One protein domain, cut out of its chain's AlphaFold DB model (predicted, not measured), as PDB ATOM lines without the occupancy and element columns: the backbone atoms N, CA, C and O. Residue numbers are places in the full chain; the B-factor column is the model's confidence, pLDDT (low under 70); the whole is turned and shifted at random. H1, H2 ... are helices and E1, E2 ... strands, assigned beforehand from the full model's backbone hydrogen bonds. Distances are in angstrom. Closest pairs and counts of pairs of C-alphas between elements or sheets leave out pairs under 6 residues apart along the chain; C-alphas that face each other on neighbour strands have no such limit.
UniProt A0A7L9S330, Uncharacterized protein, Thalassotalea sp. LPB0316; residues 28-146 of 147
ATOM      1  N   PHE A  28      43.225  16.113 -14.484       84.00
ATOM      2  CA  PHE A  28      42.006  16.023 -15.284       84.00
ATOM      3  C   PHE A  28      42.027  14.734 -16.107       84.00
ATOM      4  O   PHE A  28      43.042  14.425 -16.729       84.00
ATOM      5  N   ASN A  29      40.929  13.974 -16.130       81.31
ATOM      6  CA  ASN A  29      40.806  12.817 -17.020       81.31
ATOM      7  C   ASN A  29      40.258  13.265 -18.383       81.31
ATOM      8  O   ASN A  29      39.061  13.510 -18.530       81.31
ATOM      9  N   LEU A  30      41.143  13.388 -19.371       77.81
ATOM     10  CA  LEU A  30      40.817  13.803 -20.733       77.81
ATOM     11  C   LEU A  30      41.076  12.632 -21.680       77.81
ATOM     12  O   LEU A  30      42.205  12.148 -21.786       77.81
ATOM     13  N   ASN A  31      40.029  12.159 -22.361       77.12
ATOM     14  CA  ASN A  31      40.099  11.027 -23.294       77.12
ATOM     15  C   ASN A  31      40.775   9.777 -22.686       77.12
ATOM     16  O   ASN A  31      41.621   9.141 -23.318       77.12
ATOM     17  N   GLY A  32      40.443   9.452 -21.429       78.00
ATOM     18  CA  GLY A  32      40.981   8.294 -20.706       78.00
ATOM     19  C   GLY A  32      42.390   8.486 -20.136       78.00
ATOM     20  O   GLY A  32      42.966   7.537 -19.605       78.00
ATOM     21  N   LYS A  33      42.965   9.692 -20.239       81.19
ATOM     22  CA  LYS A  33      44.296  10.019 -19.718       81.19
ATOM     23  C   LYS A  33      44.200  11.028 -18.585       81.19
ATOM     24  O   LYS A  33      43.586  12.076 -18.736       81.19
ATOM     25  N   ASN A  34      44.884  10.739 -17.483       86.38
ATOM     26  CA  ASN A  34      45.055  11.684 -16.385       86.38
ATOM     27  C   ASN A  34      46.150  12.696 -16.742       86.38
ATOM     28  O   ASN A  34      47.308  12.322 -16.927       86.38
ATOM     29  N   ILE A  35      45.781  13.970 -16.837       85.19
ATOM     30  CA  ILE A  35      46.664  15.074 -17.206       85.19
ATOM     31  C   ILE A  35      46.818  15.994 -15.991       85.19
ATOM     32  O   ILE A  35      45.852  16.663 -15.622       85.19
ATOM     33  N   PRO A  36      48.003  16.035 -15.353       89.06
ATOM     34  CA  PRO A  36      48.295  17.032 -14.335       89.06
ATOM     35  C   PRO A  36      48.494  18.400 -14.997       89.06
ATOM     36  O   PRO A  36      49.314  18.548 -15.904       89.06
ATOM     37  N   VAL A  37      47.759  19.404 -14.530       86.31
ATOM     38  CA  VAL A  37      47.827  20.779 -15.023       86.31
ATOM     39  C   VAL A  37      48.423  21.678 -13.938       86.31
ATOM     40  O   VAL A  37      47.881  21.766 -12.835       86.31
ATOM     41  N   PRO A  38      49.550  22.349 -14.218       88.38
ATOM     42  CA  PRO A  38      50.148  23.299 -13.286       88.38
ATOM     43  C   PRO A  38      49.214  24.463 -12.921       88.38
ATOM     44  O   PRO A  38      48.470  24.963 -13.768       88.38
ATOM     45  N   ASP A  39      49.308  24.957 -11.683       88.00
ATOM     46  CA  ASP A  39      48.482  26.075 -11.194       88.00
ATOM     47  C   ASP A  39      48.620  27.344 -12.044       88.00
ATOM     48  O   ASP A  39      47.638  28.047 -12.275       88.00
ATOM     49  N   ASN A  40      49.822  27.634 -12.552       88.81
ATOM     50  CA  ASN A  40      50.056  28.801 -13.402       88.81
ATOM     51  C   ASN A  40      49.303  28.707 -14.738       88.81
ATOM     52  O   ASN A  40      48.834  29.728 -15.232       88.81
ATOM     53  N   VAL A  41      49.143  27.505 -15.299       87.50
ATOM     54  CA  VAL A  41      48.356  27.292 -16.524       87.50
ATOM     55  C   VAL A  41      46.877  27.536 -16.242       87.50
ATOM     56  O   VAL A  41      46.227  28.264 -16.988       87.50
ATOM     57  N   LEU A  42      46.352  27.001 -15.135       87.62
ATOM     58  CA  LEU A  42      44.967  27.260 -14.729       87.62
ATOM     59  C   LEU A  42      44.722  28.747 -14.452       87.62
ATOM     60  O   LEU A  42      43.683  29.275 -14.833       87.62
ATOM     61  N   SER A  43      45.670  29.435 -13.807       88.06
ATOM     62  CA  SER A  43      45.582  30.882 -13.575       88.06
ATOM     63  C   SER A  43      45.480  31.649 -14.892       88.06
ATOM     64  O   SER A  43      44.555  32.436 -15.063       88.06
ATOM     65  N   GLN A  44      46.367  31.357 -15.850       87.12
ATOM     66  CA  GLN A  44      46.354  31.997 -17.167       87.12
ATOM     67  C   GLN A  44      45.048  31.751 -17.927       87.12
ATOM     68  O   GLN A  44      44.541  32.665 -18.569       87.12
ATOM     69  N   LEU A  45      44.486  30.541 -17.859       86.88
ATOM     70  CA  LEU A  45      43.197  30.247 -18.494       86.88
ATOM     71  C   LEU A  45      42.067  31.075 -17.867       86.88
ATOM     72  O   LEU A  45      41.293  31.704 -18.585       86.88
ATOM     73  N   ARG A  46      42.015  31.131 -16.533       89.50
ATOM     74  CA  ARG A  46      40.972  31.848 -15.783       89.50
ATOM     75  C   ARG A  46      41.029  33.365 -15.963       89.50
ATOM     76  O   ARG A  46      39.985  34.003 -15.943       89.50
ATOM     77  N   GLU A  47      42.208  33.946 -16.187       87.81
ATOM     78  CA  GLU A  47      42.360  35.376 -16.522       87.81
ATOM     79  C   GLU A  47      41.615  35.776 -17.806       87.81
ATOM     80  O   GLU A  47      41.257  36.939 -17.983       87.81
ATOM     81  N   HIS A  48      41.370  34.816 -18.698       86.44
ATOM     82  CA  HIS A  48      40.712  35.030 -19.985       86.44
ATOM     83  C   HIS A  48      39.266  34.523 -20.006       86.44
ATOM     84  O   HIS A  48      38.644  34.470 -21.075       86.44
ATOM     85  N   TRP A  49      38.724  34.146 -18.846       88.00
ATOM     86  CA  TRP A  49      37.308  33.849 -18.718       88.00
ATOM     87  C   TRP A  49      36.496  35.139 -18.783       88.00
ATOM     88  O   TRP A  49      36.840  36.153 -18.176       88.00
ATOM     89  N   LYS A  50      35.415  35.096 -19.552       81.00
ATOM     90  CA  LYS A  50      34.463  36.193 -19.717       81.00
ATOM     91  C   LYS A  50      33.074  35.736 -19.282       81.00
ATOM     92  O   LYS A  50      32.803  34.540 -19.180       81.00
ATOM     93  N   GLY A  51      32.198  36.712 -19.079       67.94
ATOM     94  CA  GLY A  51      30.833  36.484 -18.621       67.94
ATOM     95  C   GLY A  51      30.741  36.398 -17.101       67.94
ATOM     96  O   GLY A  51      31.741  36.252 -16.395       67.94
ATOM     97  N   GLU A  52      29.527  36.536 -16.582       59.94
ATOM     98  CA  GLU A  52      29.308  36.385 -15.154       59.94
ATOM     99  C   GLU A  52      29.132  34.900 -14.820       59.94
ATOM    100  O   GLU A  52      28.161  34.262 -15.224       59.94
ATOM    101  N   THR A  53      30.033  34.339 -14.009       57.72
ATOM    102  CA  THR A  53      29.848  32.996 -13.428       57.72
ATOM    103  C   THR A  53      28.582  32.898 -12.567       57.72
ATOM    104  O   THR A  53      28.140  31.796 -12.261       57.72
ATOM    105  N   SER A  54      27.971  34.038 -12.218       51.59
ATOM    106  CA  SER A  54      26.652  34.158 -11.581       51.59
ATOM    107  C   SER A  54      25.502  33.610 -12.445       51.59
ATOM    108  O   SER A  54      24.457  33.258 -11.899       51.59
ATOM    109  N   MET A  55      25.673  33.512 -13.774       51.88
ATOM    110  CA  MET A  55      24.665  32.957 -14.695       51.88
ATOM    111  C   MET A  55      24.566  31.430 -14.608       51.88
ATOM    112  O   MET A  55      23.606  30.832 -15.100       51.88
ATOM    113  N   ILE A  56      25.537  30.793 -13.953       59.00
ATOM    114  CA  ILE A  56      25.460  29.388 -13.575       59.00
ATOM    115  C   ILE A  56      24.632  29.361 -12.317       59.00
ATOM    116  O   ILE A  56      25.143  29.679 -11.251       59.00
ATOM    117  N   VAL A  57      23.353  29.014 -12.438       52.91
ATOM    118  CA  VAL A  57      22.504  28.828 -11.264       52.91
ATOM    119  C   VAL A  57      23.151  27.727 -10.425       52.91
ATOM    120  O   VAL A  57      23.110  26.565 -10.847       52.91
ATOM    121  N   PRO A  58      23.745  28.040  -9.258       54.84
ATOM    122  CA  PRO A  58      24.252  27.016  -8.372       54.84
ATOM    123  C   PRO A  58      23.008  26.300  -7.859       54.84
ATOM    124  O   PRO A  58      22.266  26.805  -7.015       54.84
ATOM    125  N   ASN A  59      22.687  25.152  -8.441       60.09
ATOM    126  CA  ASN A  59      21.715  24.268  -7.827       60.09
ATOM    127  C   ASN A  59      22.395  23.650  -6.599       60.09
ATOM    128  O   ASN A  59      23.617  23.546  -6.547       60.09
ATOM    129  N   LYS A  60      21.625  23.156  -5.629       61.38
ATOM    130  CA  LYS A  60      22.141  22.448  -4.442       61.38
ATOM    131  C   LYS A  60      23.140  21.321  -4.765       61.38
ATOM    132  O   LYS A  60      23.811  20.847  -3.857       61.38
ATOM    133  N   MET A  61      23.195  20.880  -6.023       75.44
ATOM    134  CA  MET A  61      24.015  19.777  -6.514       75.44
ATOM    135  C   MET A  61      25.352  20.192  -7.154       75.44
ATOM    136  O   MET A  61      26.197  19.321  -7.320       75.44
ATOM    137  N   LEU A  62      25.545  21.465  -7.528       80.44
ATOM    138  CA  LEU A  62      26.806  21.983  -8.079       80.44
ATOM    139  C   LEU A  62      27.199  23.239  -7.307       80.44
ATOM    140  O   LEU A  62      26.544  24.278  -7.422       80.44
ATOM    141  N   ASN A  63      28.257  23.137  -6.508       82.62
ATOM    142  CA  ASN A  63      28.800  24.294  -5.803       82.62
ATOM    143  C   ASN A  63      29.767  25.084  -6.707       82.62
ATOM    144  O   ASN A  63      30.116  24.661  -7.809       82.62
ATOM    145  N   GLU A  64      30.230  26.241  -6.233       82.31
ATOM    146  CA  GLU A  64      31.161  27.094  -6.985       82.31
ATOM    147  C   GLU A  64      32.475  26.387  -7.361       82.31
ATOM    148  O   GLU A  64      33.040  26.661  -8.420       82.31
ATOM    149  N   ALA A  65      32.963  25.462  -6.528       83.38
ATOM    150  CA  ALA A  65      34.177  24.704  -6.816       83.38
ATOM    151  C   ALA A  65      33.953  23.677  -7.936       83.38
ATOM    152  O   ALA A  65      34.790  23.586  -8.832       83.38
ATOM    153  N   ASP A  66      32.818  22.970  -7.936       84.81
ATOM    154  CA  ASP A  66      32.438  22.040  -9.011       84.81
ATOM    155  C   ASP A  66      32.293  22.785 -10.339       84.81
ATOM    156  O   ASP A  66      32.774  22.341 -11.383       84.81
ATOM    157  N   ILE A  67      31.669  23.961 -10.281       85.81
ATOM    158  CA  ILE A  67      31.495  24.854 -11.420       85.81
ATOM    159  C   ILE A  67      32.850  25.295 -11.974       85.81
ATOM    160  O   ILE A  67      33.122  25.134 -13.164       85.81
ATOM    161  N   ARG A  68      33.727  25.811 -11.108       86.81
ATOM    162  CA  ARG A  68      35.072  26.250 -11.491       86.81
ATOM    163  C   ARG A  68      35.871  25.109 -12.108       86.81
ATOM    164  O   ARG A  68      36.434  25.285 -13.183       86.81
ATOM    165  N   TRP A  69      35.873  23.942 -11.467       87.88
ATOM    166  CA  TRP A  69      36.574  22.764 -11.970       87.88
ATOM    167  C   TRP A  69      36.053  22.344 -13.349       87.88
ATOM    168  O   TRP A  69      36.836  22.001 -14.232       87.88
ATOM    169  N   SER A  70      34.739  22.432 -13.565       89.56
ATOM    170  CA  SER A  70      34.106  22.119 -14.851       89.56
ATOM    171  C   SER A  70      34.544  23.078 -15.960       89.56
ATOM    172  O   SER A  70      34.881  22.646 -17.060       89.56
ATOM    173  N   LEU A  71      34.596  24.381 -15.676       90.94
ATOM    174  CA  LEU A  71      35.070  25.382 -16.635       90.94
ATOM    175  C   LEU A  71      36.579  25.254 -16.907       90.94
ATOM    176  O   LEU A  71      37.010  25.439 -18.048       90.94
ATOM    177  N   ASP A  72      37.381  24.880 -15.903       90.88
ATOM    178  CA  ASP A  72      38.801  24.550 -16.091       90.88
ATOM    179  C   ASP A  72      38.957  23.346 -17.022       90.88
ATOM    180  O   ASP A  72      39.709  23.416 -17.995       90.88
ATOM    181  N   TYR A  73      38.206  22.269 -16.765       91.56
ATOM    182  CA  TYR A  73      38.189  21.065 -17.596       91.56
ATOM    183  C   TYR A  73      37.895  21.410 -19.059       91.56
ATOM    184  O   TYR A  73      38.639  21.004 -19.953       91.56
ATOM    185  N   ILE A  74      36.843  22.198 -19.303       92.25
ATOM    186  CA  ILE A  74      36.441  22.605 -20.654       92.25
ATOM    187  C   ILE A  74      37.517  23.483 -21.299       92.25
ATOM    188  O   ILE A  74      37.884  23.251 -22.448       92.25
ATOM    189  N   SER A  75      38.085  24.439 -20.559       91.44
ATOM    190  CA  SER A  75      39.168  25.295 -21.062       91.44
ATOM    191  C   SER A  75      40.382  24.476 -21.511       91.44
ATOM    192  O   SER A  75      40.958  24.739 -22.565       91.44
ATOM    193  N   ILE A  76      40.763  23.453 -20.737       91.25
ATOM    194  CA  ILE A  76      41.875  22.562 -21.085       91.25
ATOM    195  C   ILE A  76      41.521  21.710 -22.310       91.25
ATOM    196  O   ILE A  76      42.360  21.541 -23.197       91.25
ATOM    197  N   LEU A  77      40.298  21.177 -22.376       90.50
ATOM    198  CA  LEU A  77      39.838  20.384 -23.515       90.50
ATOM    199  C   LEU A  77      39.889  21.198 -24.819       90.50
ATOM    200  O   LEU A  77      40.412  20.715 -25.824       90.50
ATOM    201  N   GLU A  78      39.412  22.443 -24.792       91.12
ATOM    202  CA  GLU A  78      39.465  23.358 -25.938       91.12
ATOM    203  C   GLU A  78      40.902  23.715 -26.321       91.12
ATOM    204  O   GLU A  78      41.240  23.678 -27.502       91.12
ATOM    205  N   LEU A  79      41.784  23.962 -25.347       89.75
ATOM    206  CA  LEU A  79      43.203  24.225 -25.604       89.75
ATOM    207  C   LEU A  79      43.915  23.027 -26.262       89.75
ATOM    208  O   LEU A  79      44.797  23.203 -27.105       89.75
ATOM    209  N   ILE A  80      43.551  21.795 -25.888       88.12
ATOM    210  CA  ILE A  80      44.103  20.576 -26.499       88.12
ATOM    211  C   ILE A  80      43.650  20.445 -27.955       88.12
ATOM    212  O   ILE A  80      44.464  20.105 -28.816       88.12
ATOM    213  N   ASN A  81      42.375  20.723 -28.229       86.19
ATOM    214  CA  ASN A  81      41.802  20.632 -29.572       86.19
ATOM    215  C   ASN A  81      42.236  21.800 -30.473       86.19
ATOM    216  O   ASN A  81      42.387  21.626 -31.681       86.19
ATOM    217  N   ASN A  82      42.475  22.974 -29.891       87.50
ATOM    218  CA  ASN A  82      42.966  24.170 -30.557       87.50
ATOM    219  C   ASN A  82      43.928  24.939 -29.636       87.50
ATOM    220  O   ASN A  82      43.507  25.690 -28.758       87.50
ATOM    221  N   LYS A  83      45.236  24.816 -29.893       84.50
ATOM    222  CA  LYS A  83      46.300  25.428 -29.072       84.50
ATOM    223  C   LYS A  83      46.260  26.955 -29.017       84.50
ATOM    224  O   LYS A  83      46.874  27.547 -28.131       84.50
ATOM    225  N   GLU A  84      45.598  27.595 -29.976       86.44
ATOM    226  CA  GLU A  84      45.434  29.048 -29.992       86.44
ATOM    227  C   GLU A  84      44.242  29.498 -29.151       86.44
ATOM    228  O   GLU A  84      44.133  30.687 -28.840       86.44
ATOM    229  N   CYS A  85      43.368  28.572 -28.743       84.69
ATOM    230  CA  CYS A  85      42.191  28.941 -27.992       84.69
ATOM    231  C   CYS A  85      42.521  29.232 -26.525       84.69
ATOM    232  O   CYS A  85      42.952  28.357 -25.777       84.69
ATOM    233  N   LYS A  86      42.327  30.494 -26.121       82.88
ATOM    234  CA  LYS A  86      42.679  30.996 -24.786       82.88
ATOM    235  C   LYS A  86      41.523  31.611 -24.012       82.88
ATOM    236  O   LYS A  86      41.698  31.865 -22.831       82.88
ATOM    237  N   SER A  87      40.383  31.885 -24.642       89.69
ATOM    238  CA  SER A  87      39.248  32.513 -23.962       89.69
ATOM    239  C   SER A  87      38.057  31.582 -23.876       89.69
ATOM    240  O   SER A  87      37.748  30.861 -24.824       89.69
ATOM    241  N   LEU A  88      37.353  31.675 -22.758       91.38
ATOM    242  CA  LEU A  88      36.150  30.915 -22.477       91.38
ATOM    243  C   LEU A  88      35.086  31.884 -21.971       91.38
ATOM    244  O   LEU A  88      35.362  32.704 -21.101       91.38
ATOM    245  N   GLU A  89      33.877  31.792 -22.496       91.19
ATOM    246  CA  GLU A  89      32.733  32.542 -21.996       91.19
ATOM    247  C   GLU A  89      31.554  31.592 -21.871       91.19
ATOM    248  O   GLU A  89      31.155  30.968 -22.854       91.19
ATOM    249  N   LEU A  90      30.999  31.459 -20.671       89.50
ATOM    250  CA  LEU A  90      29.743  30.744 -20.518       89.50
ATOM    251  C   LEU A  90      28.594  31.692 -20.863       89.50
ATOM    252  O   LEU A  90      28.384  32.691 -20.181       89.50
ATOM    253  N   LEU A  91      27.843  31.345 -21.903       89.75
ATOM    254  CA  LEU A  91      26.726  32.138 -22.405       89.75
ATOM    255  C   LEU A  91      25.418  31.793 -21.689       89.75
ATOM    256  O   LEU A  91      24.653  32.679 -21.316       89.75
ATOM    257  N   GLN A  92      25.140  30.496 -21.525       88.31
ATOM    258  CA  GLN A  92      23.867  30.020 -20.990       88.31
ATOM    259  C   GLN A  92      24.000  28.642 -20.340       88.31
ATOM    260  O   GLN A  92      24.797  27.805 -20.754       88.31
ATOM    261  N   THR A  93      23.155  28.389 -19.339       88.88
ATOM    262  CA  THR A  93      22.893  27.053 -18.794       88.88
ATOM    263  C   THR A  93      21.408  26.725 -18.928       88.88
ATOM    264  O   THR A  93      20.556  27.562 -18.629       88.88
ATOM    265  N   ARG A  94      21.082  25.504 -19.360       89.62
ATOM    266  CA  ARG A  94      19.705  24.984 -19.412       89.62
ATOM    267  C   ARG A  94      19.664  23.494 -19.081       89.62
ATOM    268  O   ARG A  94      20.701  22.839 -19.057       89.62
ATOM    269  N   ASN A  95      18.476  22.953 -18.826       89.94
ATOM    270  CA  ASN A  95      18.307  21.504 -18.678       89.94
ATOM    271  C   ASN A  95      18.560  20.797 -20.016       89.94
ATOM    272  O   ASN A  95      18.234  21.344 -21.074       89.94
ATOM    273  N   PHE A  96      19.114  19.589 -19.943       90.00
ATOM    274  CA  PHE A  96      19.206  18.687 -21.086       90.00
ATOM    275  C   PHE A  96      17.813  18.210 -21.501       90.00
ATOM    276  O   PHE A  96      17.021  17.766 -20.665       90.00
ATOM    277  N   ASP A  97      17.523  18.307 -22.792       89.12
ATOM    278  CA  ASP A  97      16.300  17.820 -23.410       89.12
ATOM    279  C   ASP A  97      16.638  16.642 -24.336       89.12
ATOM    280  O   ASP A  97      17.182  16.854 -25.418       89.12
ATOM    281  N   PRO A  98      16.280  15.399 -23.972       84.81
ATOM    282  CA  PRO A  98      16.620  14.218 -24.764       84.81
ATOM    283  C   PRO A  98      15.921  14.163 -26.133       84.81
ATOM    284  O   PRO A  98      16.221  13.267 -26.922       84.81
ATOM    285  N   VAL A  99      14.963  15.057 -26.408       84.31
ATOM    286  CA  VAL A  99      14.282  15.155 -27.707       84.31
ATOM    287  C   VAL A  99      15.025  16.096 -28.656       84.31
ATOM    288  O   VAL A  99      15.079  15.817 -29.852       84.31
ATOM    289  N   SER A 100      15.573  17.206 -28.150       84.38
ATOM    290  CA  SER A 100      16.210  18.244 -28.972       84.38
ATOM    291  C   SER A 100      17.739  18.239 -28.913       84.38
ATOM    292  O   SER A 100      18.386  18.641 -29.882       84.38
ATOM    293  N   ASP A 101      18.332  17.739 -27.830       86.50
ATOM    294  CA  ASP A 101      19.778  17.651 -27.667       86.50
ATOM    295  C   ASP A 101      20.306  16.319 -28.201       86.50
ATOM    296  O   ASP A 101      19.915  15.240 -27.751       86.50
ATOM    297  N   THR A 102      21.239  16.391 -29.153       75.62
ATOM    298  CA  THR A 102      21.868  15.200 -29.726       75.62
ATOM    299  C   THR A 102      23.238  14.968 -29.103       75.62
ATOM    300  O   THR A 102      24.164  15.772 -29.227       75.62
ATOM    301  N   ASP A 103      23.372  13.821 -28.444       72.38
ATOM    302  CA  ASP A 103      24.658  13.313 -27.991       72.38
ATOM    303  C   ASP A 103      25.300  12.460 -29.094       72.38
ATOM    304  O   ASP A 103      24.962  11.292 -29.300       72.38
ATOM    305  N   ASN A 104      26.254  13.057 -29.808       66.88
ATOM    306  CA  ASN A 104      26.996  12.384 -30.874       66.88
ATOM    307  C   ASN A 104      28.027  11.367 -30.347       66.88
ATOM    308  O   ASN A 104      28.659  10.681 -31.150       66.88
ATOM    309  N   SER A 105      28.213  11.235 -29.025       66.31
ATOM    310  CA  SER A 105      29.111  10.225 -28.445       66.31
ATOM    311  C   SER A 105      28.578   8.794 -28.592       66.31
ATOM    312  O   SER A 105      29.324   7.833 -28.398       66.31
ATOM    313  N   GLY A 106      27.288   8.637 -28.916       61.69
ATOM    314  CA  GLY A 106      26.606   7.343 -28.967       61.69
ATOM    315  C   GLY A 106      26.344   6.725 -27.588       61.69
ATOM    316  O   GLY A 106      25.764   5.640 -27.507       61.69
ATOM    317  N   ALA A 107      26.738   7.391 -26.498       67.75
ATOM    318  CA  ALA A 107      26.498   6.930 -25.140       67.75
ATOM    319  C   ALA A 107      25.107   7.374 -24.656       67.75
ATOM    320  O   ALA A 107      24.833   8.554 -24.472       67.75
ATOM    321  N   GLN A 108      24.214   6.424 -24.371       73.50
ATOM    322  CA  GLN A 108      22.962   6.737 -23.678       73.50
ATOM    323  C   GLN A 108      23.220   6.874 -22.175       73.50
ATOM    324  O   GLN A 108      23.136   5.908 -21.415       73.50
ATOM    325  N   ILE A 109      23.566   8.085 -21.740       81.50
ATOM    326  CA  ILE A 109      23.778   8.384 -20.321       81.50
ATOM    327  C   ILE A 109      22.448   8.786 -19.683       81.50
ATOM    328  O   ILE A 109      21.923   9.873 -19.925       81.50
ATOM    329  N   THR A 110      21.923   7.904 -18.833       87.75
ATOM    330  CA  THR A 110      20.771   8.195 -17.973       87.75
ATOM    331  C   THR A 110      21.205   9.082 -16.813       87.75
ATOM    332  O   THR A 110      22.082   8.704 -16.026       87.75
ATOM    333  N   SER A 111      20.571  10.243 -16.669       86.94
ATOM    334  CA  SER A 111      20.851  11.165 -15.574       86.94
ATOM    335  C   SER A 111      20.307  10.687 -14.227       86.94
ATOM    336  O   SER A 111      19.326   9.947 -14.121       86.94
ATOM    337  N   GLY A 112      21.024  11.080 -13.178       87.38
ATOM    338  CA  GLY A 112      20.686  10.895 -11.776       87.38
ATOM    339  C   GLY A 112      20.206  12.210 -11.170       87.38
ATOM    340  O   GLY A 112      19.034  12.547 -11.279       87.38
ATOM    341  N   LEU A 113      21.109  12.929 -10.496       87.50
ATOM    342  CA  LEU A 113      20.762  14.125  -9.718       87.50
ATOM    343  C   LEU A 113      20.553  15.381 -10.571       87.50
ATOM    344  O   LEU A 113      19.754  16.238 -10.199       87.50
ATOM    345  N   PHE A 114      21.273  15.504 -11.686       89.56
ATOM    346  CA  PHE A 114      21.164  16.633 -12.604       89.56
ATOM    347  C   PHE A 114      21.619  16.263 -14.018       89.56
ATOM    348  O   PHE A 114      22.361  15.292 -14.213       89.56
ATOM    349  N   ASP A 115      21.175  17.068 -14.983       90.81
ATOM    350  CA  ASP A 115      21.493  16.947 -16.405       90.81
ATOM    351  C   ASP A 115      21.349  18.314 -17.085       90.81
ATOM    352  O   ASP A 115      20.236  18.822 -17.261       90.81
ATOM    353  N   TYR A 116      22.476  18.939 -17.411       91.12
ATOM    354  CA  TYR A 116      22.524  20.294 -17.947       91.12
ATOM    355  C   TYR A 116      23.222  20.349 -19.298       91.12
ATOM    356  O   TYR A 116      24.129  19.568 -19.579       91.12
ATOM    357  N   VAL A 117      22.843  21.349 -20.085       91.56
ATOM    358  CA  VAL A 117      23.597  21.834 -21.237       91.56
ATOM    359  C   VAL A 117      24.172  23.195 -20.900       91.56
ATOM    360  O   VAL A 117      23.448  24.108 -20.491       91.56
ATOM    361  N   TRP A 118      25.483  23.315 -21.062       92.38
ATOM    362  CA  TRP A 118      26.236  24.553 -20.942       92.38
ATOM    363  C   TRP A 118      26.615  25.029 -22.337       92.38
ATOM    364  O   TRP A 118      27.319  24.333 -23.070       92.38
ATOM    365  N   GLU A 119      26.140  26.213 -22.703       91.81
ATOM    366  CA  GLU A 119      26.502  26.869 -23.954       91.81
ATOM    367  C   GLU A 119      27.696  27.778 -23.708       91.81
ATOM    368  O   GLU A 119      27.615  28.745 -22.950       91.81
ATOM    369  N   ILE A 120      28.814  27.449 -24.340       91.62
ATOM    370  CA  ILE A 120      30.100  28.096 -24.119       91.62
ATOM    371  C   ILE A 120      30.594  28.670 -25.434       91.62
ATOM    372  O   ILE A 120      30.659  27.975 -26.443       91.62
ATOM    373  N   LYS A 121      31.009  29.931 -25.421       92.31
ATOM    374  CA  LYS A 121      31.839  30.499 -26.474       92.31
ATOM    375  C   LYS A 121      33.301  30.259 -26.113       92.31
ATOM    376  O   LYS A 121      33.881  30.947 -25.273       92.31
ATOM    377  N   ALA A 122      33.886  29.247 -26.739       91.12
ATOM    378  CA  ALA A 122      35.311  28.974 -26.672       91.12
ATOM    379  C   ALA A 122      35.978  29.741 -27.815       91.12
ATOM    380  O   ALA A 122      35.834  29.403 -28.992       91.12
ATOM    381  N   CYS A 123      36.680  30.812 -27.464       88.69
ATOM    382  CA  CYS A 123      37.274  31.733 -28.425       88.69
ATOM    383  C   CYS A 123      36.215  32.382 -29.321       88.69
ATOM    384  O   CYS A 123      35.431  33.193 -28.827       88.69
ATOM    385  N   ASP A 124      36.149  32.008 -30.595       88.88
ATOM    386  CA  ASP A 124      35.152  32.523 -31.541       88.88
ATOM    387  C   ASP A 124      34.145  31.452 -31.980       88.88
ATOM    388  O   ASP A 124      33.374  31.662 -32.916       88.88
ATOM    389  N   ILE A 125      34.130  30.305 -31.296       90.50
ATOM    390  CA  ILE A 125      33.286  29.161 -31.633       90.50
ATOM    391  C   ILE A 125      32.328  28.886 -30.476       90.50
ATOM    392  O   ILE A 125      32.743  28.712 -29.330       90.50
ATOM    393  N   GLN A 126      31.034  28.824 -30.781       92.00
ATOM    394  CA  GLN A 126      30.028  28.376 -29.823       92.00
ATOM    395  C   GLN A 126      30.018  26.845 -29.762       92.00
ATOM    396  O   GLN A 126      30.039  26.158 -30.783       92.00
ATOM    397  N   ARG A 127      30.004  26.322 -28.541       91.69
ATOM    398  CA  ARG A 127      30.050  24.906 -28.193       91.69
ATOM    399  C   ARG A 127      28.968  24.610 -27.174       91.69
ATOM    400  O   ARG A 127      28.623  25.465 -26.360       91.69
ATOM    401  N   GLN A 128      28.461  23.388 -27.201       92.25
ATOM    402  CA  GLN A 128      27.546  22.893 -26.187       92.25
ATOM    403  C   GLN A 128      28.212  21.736 -25.449       92.25
ATOM    404  O   GLN A 128      28.796  20.838 -26.051       92.25
ATOM    405  N   TYR A 129      28.139  21.785 -24.127       91.94
ATOM    406  CA  TYR A 129      28.674  20.769 -23.236       91.94
ATOM    407  C   TYR A 129      27.550  20.196 -22.396       91.94
ATOM    408  O   TYR A 129      26.818  20.942 -21.749       91.94
ATOM    409  N   ARG A 130      27.426  18.871 -22.371       92.31
ATOM    410  CA  ARG A 130      26.546  18.191 -21.429       92.31
ATOM    411  C   ARG A 130      27.284  17.994 -20.119       92.31
ATOM    412  O   ARG A 130      28.370  17.420 -20.100       92.31
ATOM    413  N   VAL A 131      26.675  18.457 -19.036       91.81
ATOM    414  CA  VAL A 131      27.154  18.306 -17.661       91.81
ATOM    415  C   VAL A 131      26.126  17.467 -16.921       91.81
ATOM    416  O   VAL A 131      25.048  17.943 -16.563       91.81
ATOM    417  N   VAL A 132      26.436  16.189 -16.731       91.62
ATOM    418  CA  VAL A 132      25.468  15.193 -16.261       91.62
ATOM    419  C   VAL A 132      26.018  14.427 -15.077       91.62
ATOM    420  O   VAL A 132      27.173  14.018 -15.081       91.62
ATOM    421  N   HIS A 133      25.182  14.183 -14.075       91.38
ATOM    422  CA  HIS A 133      25.476  13.236 -13.005       91.38
ATOM    423  C   HIS A 133      24.885  11.874 -13.379       91.38
ATOM    424  O   HIS A 133      23.672  11.703 -13.222       91.38
ATOM    425  N   PRO A 134      25.662  10.889 -13.869       90.25
ATOM    426  CA  PRO A 134      25.104   9.612 -14.295       90.25
ATOM    427  C   PRO A 134      24.450   8.870 -13.127       90.25
ATOM    428  O   PRO A 134      24.920   8.900 -11.985       90.25
ATOM    429  N   LYS A 135      23.338   8.189 -13.396       91.88
ATOM    430  CA  LYS A 135      22.622   7.432 -12.365       91.88
ATOM    431  C   LYS A 135      23.507   6.318 -11.792       91.88
ATOM    432  O   LYS A 135      24.013   5.480 -12.530       91.88
ATOM    433  N   GLY A 136      23.643   6.286 -10.465       88.81
ATOM    434  CA  GLY A 136      24.410   5.256  -9.754       88.81
ATOM    435  C   GLY A 136      25.926   5.478  -9.726       88.81
ATOM    436  O   GLY A 136      26.635   4.634  -9.184       88.81
ATOM    437  N   ILE A 137      26.421   6.596 -10.266       85.81
ATOM    438  CA  ILE A 137      27.837   6.975 -10.232       85.81
ATOM    439  C   ILE A 137      28.016   8.135  -9.239       85.81
ATOM    440  O   ILE A 137      27.238   9.083  -9.302       85.81
ATOM    441  N   PRO A 138      29.004   8.097  -8.322       81.81
ATOM    442  CA  PRO A 138      29.220   9.140  -7.312       81.81
ATOM    443  C   PRO A 138      30.012  10.352  -7.848       81.81
ATOM    444  O   PRO A 138      30.734  11.008  -7.103       81.81
ATOM    445  N   SER A 139      29.935  10.621  -9.149       84.81
ATOM    446  CA  SER A 139      30.628  11.716  -9.828       84.81
ATOM    447  C   SER A 139      29.794  12.195 -11.012       84.81
ATOM    448  O   SER A 139      28.896  11.489 -11.469       84.81
ATOM    449  N   PHE A 140      30.109  13.373 -11.546       87.88
ATOM    450  CA  PHE A 140      29.512  13.864 -12.786       87.88
ATOM    451  C   PHE A 140      30.492  13.771 -13.960       87.88
ATOM    452  O   PHE A 140      31.694  13.585 -13.776       87.88
ATOM    453  N   ALA A 141      29.953  13.850 -15.170       88.94
ATOM    454  CA  ALA A 141      30.677  13.797 -16.428       88.94
ATOM    455  C   ALA A 141      30.418  15.072 -17.236       88.94
ATOM    456  O   ALA A 141      29.319  15.630 -17.187       88.94
ATOM    457  N   ILE A 142      31.434  15.495 -17.988       90.44
ATOM    458  CA  ILE A 142      31.375  16.620 -18.923       90.44
ATOM    459  C   ILE A 142      31.849  16.129 -20.285       90.44
ATOM    460  O   ILE A 142      32.917  15.525 -20.380       90.44
ATOM    461  N   TYR A 143      31.083  16.402 -21.336       88.25
ATOM    462  CA  TYR A 143      31.483  16.103 -22.710       88.25
ATOM    463  C   TYR A 143      30.758  17.016 -23.705       88.25
ATOM    464  O   TYR A 143      29.671  17.512 -23.399       88.25
ATOM    465  N   PRO A 144      31.351  17.275 -24.882       88.81
ATOM    466  CA  PRO A 144      30.696  18.062 -25.916       88.81
ATOM    467  C   PRO A 144      29.475  17.317 -26.468       88.81
ATOM    468  O   PRO A 144      29.525  16.108 -26.698       88.81
ATOM    469  N   ILE A 145      28.397  18.053 -26.713       86.25
ATOM    470  CA  ILE A 145      27.204  17.600 -27.436       86.25
ATOM    471  C   ILE A 145      26.974  18.572 -28.595       86.25
ATOM    472  O   ILE A 145      27.259  19.754 -28.456       86.25
ATOM    473  N   ASN A 146      26.524  18.072 -29.745       67.69
ATOM    474  CA  ASN A 146      26.580  18.757 -31.046       67.69
ATOM    475  C   ASN A 146      27.994  19.205 -31.507       67.69
ATOM    476  O   ASN A 146      28.608  20.131 -30.974       67.69
TER     477      ASN A 146
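AT A GLANCE: This is residues 28 to 146 of the 147 residues of an uncharacterized protein of Thalassotalea sp. LPB0316 (UniProt A0A7L9S330). A strongly twisted sheet of four strands, E3 to E6, curls round one long helix, H2. The short helix H1 packs crosswise on H2 on the side away from the sheet, and a small separate hairpin, E1 and E2, lies at the margin with E1 near H2. The printed part has 119 residues, with the named elements in the order E1, E2, H1, H2, E3, E4, E5, E6; the class is mixed, helices and strands. The larger sheet has the order E3, E4, E5, E6, all antiparallel. The whole is compact, with a radius of gyration of the C-alphas of 13.9 A, and rounded, spanning 36 by 30 by 26 A.

HOW THE PARTS SIT: Start with the meander, each strand the antiparallel neighbour of the one before: E3, residues 88 to 95, E4, residues 111 to 122, E5, residues 125 to 134, and E6, residues 141 to 145. Its three successive pairs are hairpins, and E3 and E6 are the edge strands. Between E3 and E4 look at N 91 and O 119, 2.8 A apart; between E4 and E5 at N 118 and O 129, 2.8 A; between E5 and E6 at N 130 and O 143, 2.8 A. E3 bends by 55 degrees at residue 91 and E4 by 79 degrees at residue 114. H2, residues 64 to 81, is on this sheet, which curls round it; these are two layers, a helix on one face of a sheet. The closest C-alphas of H2 and E3 are those of Ser 75 and Leu 88, 6.5 A apart. H1, residues 39 to 47, is not on the sheet but touches residues 72 to 75 of H2, about perpendicular at 86 degrees; the closest C-alphas, of Leu 42 and Asp 72, are 6.9 A apart. In both helices each O i to N i+4 pair is within hydrogen-bond range. The other sheet is the hairpin of E1, residues 28 to 30, and E2, residues 33 to 36, antiparallel neighbours in which N 28 and O 35 are within hydrogen-bond range, 2.9 A apart. The closest C-alphas of E1 and H2, those of Phe 28 and Tyr 73, are 6.7 A apart; E2 and H2 are apart.

IN THESE COORDINATES: Find C-alpha 28, where E1 begins, at (42.006, 16.023, -15.284). H2 starts at C-alpha 64, (31.161, 27.094, -6.985), and runs 25.8 A. E3 covers 20.5 A, E4 25.5 A and E5 27.4 A; E6 ends at C-alpha 145, (27.204, 17.600, -27.436).

THE WHOLE: The C-alphas farthest apart, of Asn 40 and Val 99, are 40.9 A apart. The printed part has no cut. The long links are H1 to H2, where residues 49 to 50 pair in parallel with residues 88 to 89 of E3, and E3 to E4. The mean pLDDT of the printed part is 83.9; residues 51 to 60, 104 to 107 and 146 are under 70.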